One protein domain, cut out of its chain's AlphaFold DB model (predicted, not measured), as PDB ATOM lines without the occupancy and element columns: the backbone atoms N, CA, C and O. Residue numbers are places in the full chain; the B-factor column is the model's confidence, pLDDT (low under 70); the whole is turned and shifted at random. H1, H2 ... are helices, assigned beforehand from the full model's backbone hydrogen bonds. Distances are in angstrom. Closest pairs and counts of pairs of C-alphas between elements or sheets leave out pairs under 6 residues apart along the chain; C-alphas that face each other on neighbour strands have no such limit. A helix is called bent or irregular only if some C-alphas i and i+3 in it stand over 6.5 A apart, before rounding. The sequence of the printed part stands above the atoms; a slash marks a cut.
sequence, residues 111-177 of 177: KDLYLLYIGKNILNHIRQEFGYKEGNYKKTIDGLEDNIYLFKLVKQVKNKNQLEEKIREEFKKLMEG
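This is residues 111 to 177 of the 177 residues of the protein "dUTPase" of Hydrogenothermaceae bacterium (UniProt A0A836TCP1). Look for three helices packed together, their centres making a triangle and each touching the other two at a steep tilt: the long H1 and H3 run the same way, and the short H2 runs opposite ways to both. A long loop, residues 130 to 145, leads from H1 to H2, and its Glu 134 lies at the opposite end of the domain from Lys 158, in the link between H2 and H3. The printed part has 67 residues with three named helices, in the order H1, H2, H3, and no named strand. The class is all helix, with 45 residues in the helices and mostly crossed helix packing. The whole is compact, with a radius of gyration of the C-alphas of 11.5 A, and elongated, spanning 33 by 20 by 17 A.

Find C-alpha 111 at (378.529, 247.584, 123.707); from there H1 runs over residues 111 to 129 and 27.1 A to C-alpha 129 at (391.476, 269.899, 132.118). Read on through residues 130 to 145, where residues 140 to 141 make a short antiparallel pairing with residues 144 to 145. H2 then takes residues 146 to 154, 12.5 A from first to last C-alpha. After it, H3 takes residues 160 to 176, 24.8 A long, and ends with C-alpha 176 at (380.451, 276.959, 132.331). H3 is irregular, but only just: C-alphas 161 and 164 are 6.9 A apart, and its line is a rough one.

Start at Leu 115 in H1: its C-alpha and that of Val 154, 6.5 A apart, are the closest of H1 and H2. These two helices touch at a steep tilt of 44 degrees, run opposite ways and form a helical hairpin. From the same Leu 115, look to Lys 160: their C-alphas, 6.6 A apart, are the closest of H1 and H3, which touch at a steep tilt of 39 degrees and run the same way. H3 touches H2 with residues 163 to 167 alone; the closest C-alphas are those of Leu 153 and Ile 167, 6.8 A apart. H2 and H3 are also a helical hairpin, at a steep tilt of 39 degrees, opposite ways. In H1 and H2 every O i to N i+4 pair is within hydrogen-bond range; in H3 11 of 13 are.

The two C-alphas farthest apart are those of Glu 134 and Lys 158, at 34.3 A. The printed part has no cut and ends at Gly 177, the chain's last residue. The link from H1 to H2 is long, with 16 residues, and the link from H2 to H3 is tight, with 5. The mean pLDDT of the printed part of this model is 89.9, and one printed residue, Gly 177, is under 70.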
ATOM      1  N   LYS A 111     378.551 246.270 124.360       90.38
ATOM      2  CA  LYS A 111     378.529 247.584 123.707       90.38
ATOM      3  C   LYS A 111     378.600 248.716 124.733       90.38
ATOM      4  O   LYS A 111     379.394 249.637 124.552       90.38
ATOM      5  N   ASP A 112     377.777 248.663 125.775       91.62
ATOM      6  CA  ASP A 112     377.732 249.720 126.788       91.62
ATOM      7  C   ASP A 112     378.980 249.695 127.671       91.62
ATOM      8  O   ASP A 112     379.510 250.761 127.969       91.62
ATOM      9  N   LEU A 113     379.518 248.512 127.996       93.50
ATOM     10  CA  LEU A 113     380.815 248.362 128.666       93.50
ATOM     11  C   LEU A 113     381.918 249.074 127.874       93.50
ATOM     12  O   LEU A 113     382.662 249.879 128.428       93.50
ATOM     13  N   TYR A 114     381.986 248.831 126.560       91.56
ATOM     14  CA  TYR A 114     382.955 249.481 125.680       91.56
ATOM     15  C   TYR A 114     382.768 251.003 125.615       91.56
ATOM     16  O   TYR A 114     383.735 251.756 125.751       91.56
ATOM     17  N   LEU A 115     381.537 251.483 125.413       92.50
ATOM     18  CA  LEU A 115     381.275 252.921 125.319       92.50
ATOM     19  C   LEU A 115     381.525 253.636 126.651       92.50
ATOM     20  O   LEU A 115     382.110 254.716 126.646       92.50
ATOM     21  N   LEU A 116     381.142 253.041 127.783       92.94
ATOM     22  CA  LEU A 116     381.431 253.594 129.106       92.94
ATOM     23  C   LEU A 116     382.920 253.555 129.424       92.94
ATOM     24  O   LEU A 116     383.407 254.510 130.014       92.94
ATOM     25  N   TYR A 117     383.656 252.523 129.008       92.94
ATOM     26  CA  TYR A 117     385.110 252.477 129.168       92.94
ATOM     27  C   TYR A 117     385.775 253.682 128.494       92.94
ATOM     28  O   TYR A 117     386.476 254.467 129.133       92.94
ATOM     29  N   ILE A 118     385.472 253.901 127.209       92.06
ATOM     30  CA  ILE A 118     385.983 255.058 126.461       92.06
ATOM     31  C   ILE A 118     385.499 256.368 127.092       92.06
ATOM     32  O   ILE A 118     386.287 257.293 127.291       92.06
ATOM     33  N   GLY A 119     384.216 256.442 127.439       93.25
ATOM     34  CA  GLY A 119     383.605 257.617 128.041       93.25
ATOM     35  C   GLY A 119     384.214 257.993 129.394       93.25
ATOM     36  O   GLY A 119     384.441 259.172 129.653       93.25
ATOM     37  N   LYS A 120     384.541 257.008 130.236       91.31
ATOM     38  CA  LYS A 120     385.174 257.214 131.545       91.31
ATOM     39  C   LYS A 120     386.599 257.723 131.386       91.31
ATOM     40  O   LYS A 120     387.014 258.608 132.130       91.31
ATOM     41  N   ASN A 121     387.312 257.238 130.373       89.62
ATOM     42  CA  ASN A 121     388.635 257.741 130.026       89.62
ATOM     43  C   ASN A 121     388.576 259.218 129.581       89.62
ATOM     44  O   ASN A 121     389.313 260.056 130.097       89.62
ATOM     45  N   ILE A 122     387.614 259.576 128.722       92.62
ATOM     46  CA  ILE A 122     387.361 260.975 128.325       92.62
ATOM     47  C   ILE A 122     386.993 261.836 129.541       92.62
ATOM     48  O   ILE A 122     387.546 262.920 129.715       92.62
ATOM     49  N   LEU A 123     386.109 261.352 130.418       93.12
ATOM     50  CA  LEU A 123     385.737 262.061 131.644       93.12
ATOM     51  C   LEU A 123     386.948 262.286 132.561       93.12
ATOM     52  O   LEU A 123     387.086 263.360 133.141       93.12
ATOM     53  N   ASN A 124     387.856 261.315 132.667       90.62
ATOM     54  CA  ASN A 124     389.100 261.484 133.413       90.62
ATOM     55  C   ASN A 124     389.979 262.594 132.821       90.62
ATOM     56  O   ASN A 124     390.533 263.379 133.588       90.62
ATOM     57  N   HIS A 125     390.061 262.726 131.494       92.38
ATOM     58  CA  HIS A 125     390.742 263.861 130.862       92.38
ATOM     59  C   HIS A 125     390.051 265.195 131.163       92.38
ATOM     60  O   HIS A 125     390.721 266.133 131.586       92.38
ATOM     61  N   ILE A 126     388.721 265.257 131.049       93.69
ATOM     62  CA  ILE A 126     387.932 266.454 131.384       93.69
ATOM     63  C   ILE A 126     388.175 266.870 132.839       93.69
ATOM     64  O   ILE A 126     388.441 268.036 133.109       93.69
ATOM     65  N   ARG A 127     388.169 265.926 133.789       94.50
ATOM     66  CA  ARG A 127     388.514 266.200 135.195       94.50
ATOM     67  C   ARG A 127     389.849 266.935 135.308       94.50
ATOM     68  O   ARG A 127     389.934 267.953 135.988       94.50
ATOM     69  N   GLN A 128     390.884 266.442 134.631       94.38
ATOM     70  CA  GLN A 128     392.208 267.069 134.661       94.38
ATOM     71  C   GLN A 128     392.212 268.458 134.006       94.38
ATOM     72  O   GLN A 128     392.755 269.387 134.591       94.38
ATOM     73  N   GLU A 129     391.577 268.618 132.841       93.56
ATOM     74  CA  GLU A 129     391.476 269.899 132.118       93.56
ATOM     75  C   GLU A 129     390.795 270.991 132.963       93.56
ATOM     76  O   GLU A 129     391.208 272.148 132.942       93.56
ATOM     77  N   PHE A 130     389.789 270.613 133.753       92.19
ATOM     78  CA  PHE A 130     389.038 271.505 134.641       92.19
ATOM     79  C   PHE A 130     389.608 271.565 136.072       92.19
ATOM     80  O   PHE A 130     388.947 272.021 137.007       92.19
ATOM     81  N   GLY A 131     390.856 271.133 136.255       91.94
ATOM     82  CA  GLY A 131     391.626 271.409 137.459       91.94
ATOM     83  C   GLY A 131     391.400 270.438 138.622       91.94
ATOM     84  O   GLY A 131     391.351 270.861 139.779       91.94
ATOM     85  N   TYR A 132     391.201 269.142 138.354       92.38
ATOM     86  CA  TYR A 132     391.005 268.132 139.407       92.38
ATOM     87  C   TYR A 132     392.204 267.996 140.352       92.38
ATOM     88  O   TYR A 132     392.010 267.828 141.553       92.38
ATOM     89  N   LYS A 133     393.443 268.104 139.851       90.31
ATOM     90  CA  LYS A 133     394.651 268.051 140.699       90.31
ATOM     91  C   LYS A 133     394.818 269.308 141.549       90.31
ATOM     92  O   LYS A 133     395.376 269.251 142.639       90.31
ATOM     93  N   GLU A 134     394.309 270.422 141.051       93.38
ATOM     94  CA  GLU A 134     394.306 271.735 141.675       93.38
ATOM     95  C   GLU A 134     393.130 271.903 142.655       93.38
ATOM     96  O   GLU A 134     393.066 272.901 143.367       93.38
ATOM     97  N   GLY A 135     392.208 270.933 142.710       91.12
ATOM     98  CA  GLY A 135     391.020 270.957 143.567       91.12
ATOM     99  C   GLY A 135     389.870 271.829 143.046       91.12
ATOM    100  O   GLY A 135     388.902 272.050 143.769       91.12
ATOM    101  N   ASN A 136     389.955 272.317 141.805       89.56
ATOM    102  CA  ASN A 136     388.950 273.195 141.197       89.56
ATOM    103  C   ASN A 136     387.756 272.420 140.622       89.56
ATOM    104  O   ASN A 136     386.632 272.924 140.608       89.56
ATOM    105  N   TYR A 137     387.986 271.189 140.162       93.12
ATOM    106  CA  TYR A 137     386.937 270.353 139.590       93.12
ATOM    107  C   TYR A 137     385.944 269.880 140.655       93.12
ATOM    108  O   TYR A 137     386.324 269.230 141.633       93.12
ATOM    109  N   LYS A 138     384.649 270.107 140.424       90.62
ATOM    110  CA  LYS A 138     383.581 269.553 141.262       90.62
ATOM    111  C   LYS A 138     383.068 268.247 140.664       90.62
ATOM    112  O   LYS A 138     382.403 268.253 139.636       90.62
ATOM    113  N   LYS A 139     383.337 267.129 141.349       92.19
ATOM    114  CA  LYS A 139     382.829 265.799 140.956       92.19
ATOM    115  C   LYS A 139     381.303 265.701 141.024       92.19
ATOM    116  O   LYS A 139     380.700 264.930 140.286       92.19
ATOM    117  N   THR A 140     380.688 266.495 141.892       92.69
ATOM    118  CA  THR A 140     379.236 266.611 142.001       92.69
ATOM    119  C   THR A 140     378.785 267.923 141.370       92.69
ATOM    120  O   THR A 140     379.197 268.995 141.818       92.69
ATOM    121  N   ILE A 141     377.922 267.825 140.363       90.75
ATOM    122  CA  ILE A 141     377.324 268.935 139.617       90.75
ATOM    123  C   ILE A 141     375.819 268.870 139.884       90.75
ATOM    124  O   ILE A 141     375.221 267.807 139.739       90.75
ATOM    125  N   ASP A 142     375.222 269.954 140.381       88.75
ATOM    126  CA  ASP A 142     373.794 270.021 140.751       88.75
ATOM    127  C   ASP A 142     373.283 268.854 141.623       88.75
ATOM    128  O   ASP A 142     372.142 268.406 141.517       88.75
ATOM    129  N   GLY A 143     374.140 268.343 142.513       88.31
ATOM    130  CA  GLY A 143     373.805 267.234 143.415       88.31
ATOM    131  C   GLY A 143     373.908 265.835 142.797       88.31
ATOM    132  O   GLY A 143     373.621 264.860 143.488       88.31
ATOM    133  N   LEU A 144     374.348 265.712 141.541       88.69
ATOM    134  CA  LEU A 144     374.606 264.442 140.859       88.69
ATOM    135  C   LEU A 144     376.101 264.260 140.581       88.69
ATOM    136  O   LEU A 144     376.803 265.211 140.248       88.69
ATOM    137  N   GLU A 145     376.608 263.032 140.699       91.06
ATOM    138  CA  GLU A 145     377.989 262.734 140.303       91.06
ATOM    139  C   GLU A 145     378.170 262.824 138.781       91.06
ATOM    140  O   GLU A 145     377.323 262.376 138.006       91.06
ATOM    141  N   ASP A 146     379.313 263.348 138.347       92.75
ATOM    142  CA  ASP A 146     379.740 263.423 136.947       92.75
ATOM    143  C   ASP A 146     379.610 262.086 136.187       92.75
ATOM    144  O   ASP A 146     379.161 262.054 135.040       92.75
ATOM    145  N   ASN A 147     379.911 260.960 136.837       91.31
ATOM    146  CA  ASN A 147     379.758 259.623 136.266       91.31
ATOM    147  C   ASN A 147     378.300 259.320 135.865       91.31
ATOM    148  O   ASN A 147     378.076 258.640 134.865       91.31
ATOM    149  N   ILE A 148     377.310 259.847 136.596       89.62
ATOM    150  CA  ILE A 148     375.883 259.672 136.280       89.62
ATOM    151  C   ILE A 148     375.531 260.445 135.003       89.62
ATOM    152  O   ILE A 148     374.794 259.941 134.152       89.62
ATOM    153  N   TYR A 149     376.072 261.656 134.828       91.69
ATOM    154  CA  TYR A 149     375.906 262.414 133.583       91.69
ATOM    155  C   TYR A 149     376.536 261.679 132.404       91.69
ATOM    156  O   TYR A 149     375.870 261.468 131.391       91.69
ATOM    157  N   LEU A 150     377.781 261.217 132.556       92.56
ATOM    158  CA  LEU A 150     378.466 260.411 131.547       92.56
ATOM    159  C   LEU A 150     377.624 259.199 131.134       92.56
ATOM    160  O   LEU A 150     377.423 258.946 129.945       92.56
ATOM    161  N   PHE A 151     377.108 258.473 132.118       89.75
ATOM    162  CA  PHE A 151     376.307 257.285 131.892       89.75
ATOM    163  C   PHE A 151     375.024 257.588 131.096       89.75
ATOM    164  O   PHE A 151     374.726 256.921 130.099       89.75
ATOM    165  N   LYS A 152     374.309 258.663 131.454       89.75
ATOM    166  CA  LYS A 152     373.137 259.145 130.701       89.75
ATOM    167  C   LYS A 152     373.486 259.545 129.266       89.75
ATOM    168  O   LYS A 152     372.682 259.303 128.366       89.75
ATOM    169  N   LEU A 153     374.659 260.137 129.035       91.25
ATOM    170  CA  LEU A 153     375.118 260.527 127.698       91.25
ATOM    171  C   LEU A 153     375.451 259.311 126.832       91.25
ATOM    172  O   LEU A 153     375.026 259.262 125.678       91.25
ATOM    173  N   VAL A 154     376.142 258.310 127.387       89.69
ATOM    174  CA  VAL A 154     376.497 257.073 126.673       89.69
ATOM    175  C   VAL A 154     375.253 256.341 126.171       89.69
ATOM    176  O   VAL A 154     375.216 255.952 125.002       89.69
ATOM    177  N   LYS A 155     374.188 256.257 126.984       86.19
ATOM    178  CA  LYS A 155     372.898 255.660 126.575       86.19
ATOM    179  C   LYS A 155     372.260 256.335 125.350       86.19
ATOM    180  O   LYS A 155     371.415 255.737 124.689       86.19
ATOM    181  N   GLN A 156     372.644 257.569 125.027       88.50
ATOM    182  CA  GLN A 156     372.104 258.329 123.895       88.50
ATOM    183  C   GLN A 156     372.971 258.247 122.631       88.50
ATOM    184  O   GLN A 156     372.625 258.853 121.615       88.50
ATOM    185  N   VAL A 157     374.114 257.563 122.682       86.50
ATOM    186  CA  VAL A 157     375.092 257.522 121.591       86.50
ATOM    187  C   VAL A 157     375.038 256.177 120.872       86.50
ATOM    188  O   VAL A 157     374.953 255.112 121.480       86.50
ATOM    189  N   LYS A 158     375.094 256.200 119.532       78.25
ATOM    190  CA  LYS A 158     375.051 254.964 118.735       78.25
ATOM    191  C   LYS A 158     376.409 254.271 118.641       78.25
ATOM    192  O   LYS A 158     376.440 253.041 118.651       78.25
ATOM    193  N   ASN A 159     377.494 255.038 118.523       76.75
ATOM    194  CA  ASN A 159     378.856 254.543 118.319       76.75
ATOM    195  C   ASN A 159     379.917 255.519 118.862       76.75
ATOM    196  O   ASN A 159     379.622 256.676 119.147       76.75
ATOM    197  N   LYS A 160     381.168 255.052 118.953       79.69
ATOM    198  CA  LYS A 160     382.306 255.811 119.494       79.69
ATOM    199  C   LYS A 160     382.538 257.171 118.818       79.69
ATOM    200  O   LYS A 160     382.938 258.104 119.502       79.69
ATOM    201  N   ASN A 161     382.278 257.313 117.518       79.25
ATOM    202  CA  ASN A 161     382.621 258.541 116.786       79.25
ATOM    203  C   ASN A 161     381.824 259.758 117.270       79.25
ATOM    204  O   ASN A 161     382.320 260.871 117.221       79.25
ATOM    205  N   GLN A 162     380.604 259.534 117.759       83.81
ATOM    206  CA  GLN A 162     379.742 260.578 118.321       83.81
ATOM    207  C   GLN A 162     379.961 260.776 119.826       83.81
ATOM    208  O   GLN A 162     379.362 261.664 120.426       83.81
ATOM    209  N   LEU A 163     380.746 259.900 120.459       88.38
ATOM    210  CA  LEU A 163     380.829 259.824 121.909       88.38
ATOM    211  C   LEU A 163     381.651 260.972 122.488       88.38
ATOM    212  O   LEU A 163     381.188 261.648 123.400       88.38
ATOM    213  N   GLU A 164     382.855 261.193 121.960       89.81
ATOM    214  CA  GLU A 164     383.763 262.201 122.510       89.81
ATOM    215  C   GLU A 164     383.229 263.619 122.336       89.81
ATOM    216  O   GLU A 164     383.166 264.358 123.316       89.81
ATOM    217  N   GLU A 165     382.790 263.972 121.124       89.81
ATOM    218  CA  GLU A 165     382.194 265.279 120.831       89.81
ATOM    219  C   GLU A 165     381.026 265.561 121.780       89.81
ATOM    220  O   GLU A 165     381.034 266.562 122.494       89.81
ATOM    221  N   LYS A 166     380.089 264.612 121.906       92.50
ATOM    222  CA  LYS A 166     378.927 264.766 122.784       92.50
ATOM    223  C   LYS A 166     379.302 264.906 124.258       92.50
ATOM    224  O   LYS A 166     378.736 265.752 124.943       92.50
ATOM    225  N   ILE A 167     380.225 264.085 124.768       93.62
ATOM    226  CA  ILE A 167     380.669 264.193 126.167       93.62
ATOM    227  C   ILE A 167     381.312 265.561 126.396       93.62
ATOM    228  O   ILE A 167     380.946 266.244 127.348       93.62
ATOM    229  N   ARG A 168     382.237 265.983 125.530       92.25
ATOM    230  CA  ARG A 168     382.950 267.255 125.698       92.25
ATOM    231  C   ARG A 168     382.012 268.454 125.631       92.25
ATOM    232  O   ARG A 168     382.120 269.339 126.475       92.25
ATOM    233  N   GLU A 169     381.081 268.478 124.680       93.19
ATOM    234  CA  GLU A 169     380.102 269.561 124.561       93.19
ATOM    235  C   GLU A 169     379.212 269.678 125.800       93.19
ATOM    236  O   GLU A 169     379.034 270.773 126.334       93.19
ATOM    237  N   GLU A 170     378.665 268.561 126.276       94.12
ATOM    238  CA  GLU A 170     377.738 268.565 127.407       94.12
ATOM    239  C   GLU A 170     378.457 268.866 128.726       94.12
ATOM    240  O   GLU A 170     377.970 269.673 129.514       94.12
ATOM    241  N   PHE A 171     379.654 268.314 128.947       93.25
ATOM    242  CA  PHE A 171     380.441 268.637 130.139       93.25
ATOM    243  C   PHE A 171     380.937 270.080 130.150       93.25
ATOM    244  O   PHE A 171     380.971 270.692 131.211       93.25
ATOM    245  N   LYS A 172     381.267 270.658 128.992       91.25
ATOM    246  CA  LYS A 172     381.609 272.080 128.915       91.25
ATOM    247  C   LYS A 172     380.428 272.956 129.342       91.25
ATOM    248  O   LYS A 172     380.603 273.833 130.180       91.25
ATOM    249  N   LYS A 173     379.219 272.668 128.844       91.69
ATOM    250  CA  LYS A 173     377.992 273.380 129.250       91.69
ATOM    251  C   LYS A 173     377.712 273.242 130.747       91.69
ATOM    252  O   LYS A 173     377.366 274.230 131.378       91.69
ATOM    253  N   LEU A 174     377.878 272.038 131.303       90.00
ATOM    254  CA  LEU A 174     377.670 271.769 132.731       90.00
ATOM    255  C   LEU A 174     378.669 272.495 133.644       90.00
ATOM    256  O   LEU A 174     378.367 272.699 134.812       90.00
ATOM    257  N   MET A 175     379.856 272.836 133.138       84.81
ATOM    258  CA  MET A 175     380.912 273.483 133.925       84.81
ATOM    259  C   MET A 175     380.984 275.000 133.748       84.81
ATOM    260  O   MET A 175     381.521 275.686 134.615       84.81
ATOM    261  N   GLU A 176     380.494 275.520 132.622       81.56
ATOM    262  CA  GLU A 176     380.451 276.959 132.331       81.56
ATOM    263  C   GLU A 176     379.111 277.615 132.711       81.56
ATOM    264  O   GLU A 176     379.051 278.844 132.789       81.56
ATOM    265  N   GLY A 177     378.052 276.819 132.912       65.75
ATOM    266  CA  GLY A 177     376.725 277.261 133.364       65.75
ATOM    267  C   GLY A 177     376.597 277.308 134.880       65.75
ATOM    268  O   GLY A 177     375.921 278.246 135.362       65.75
TER     269      GLY A 177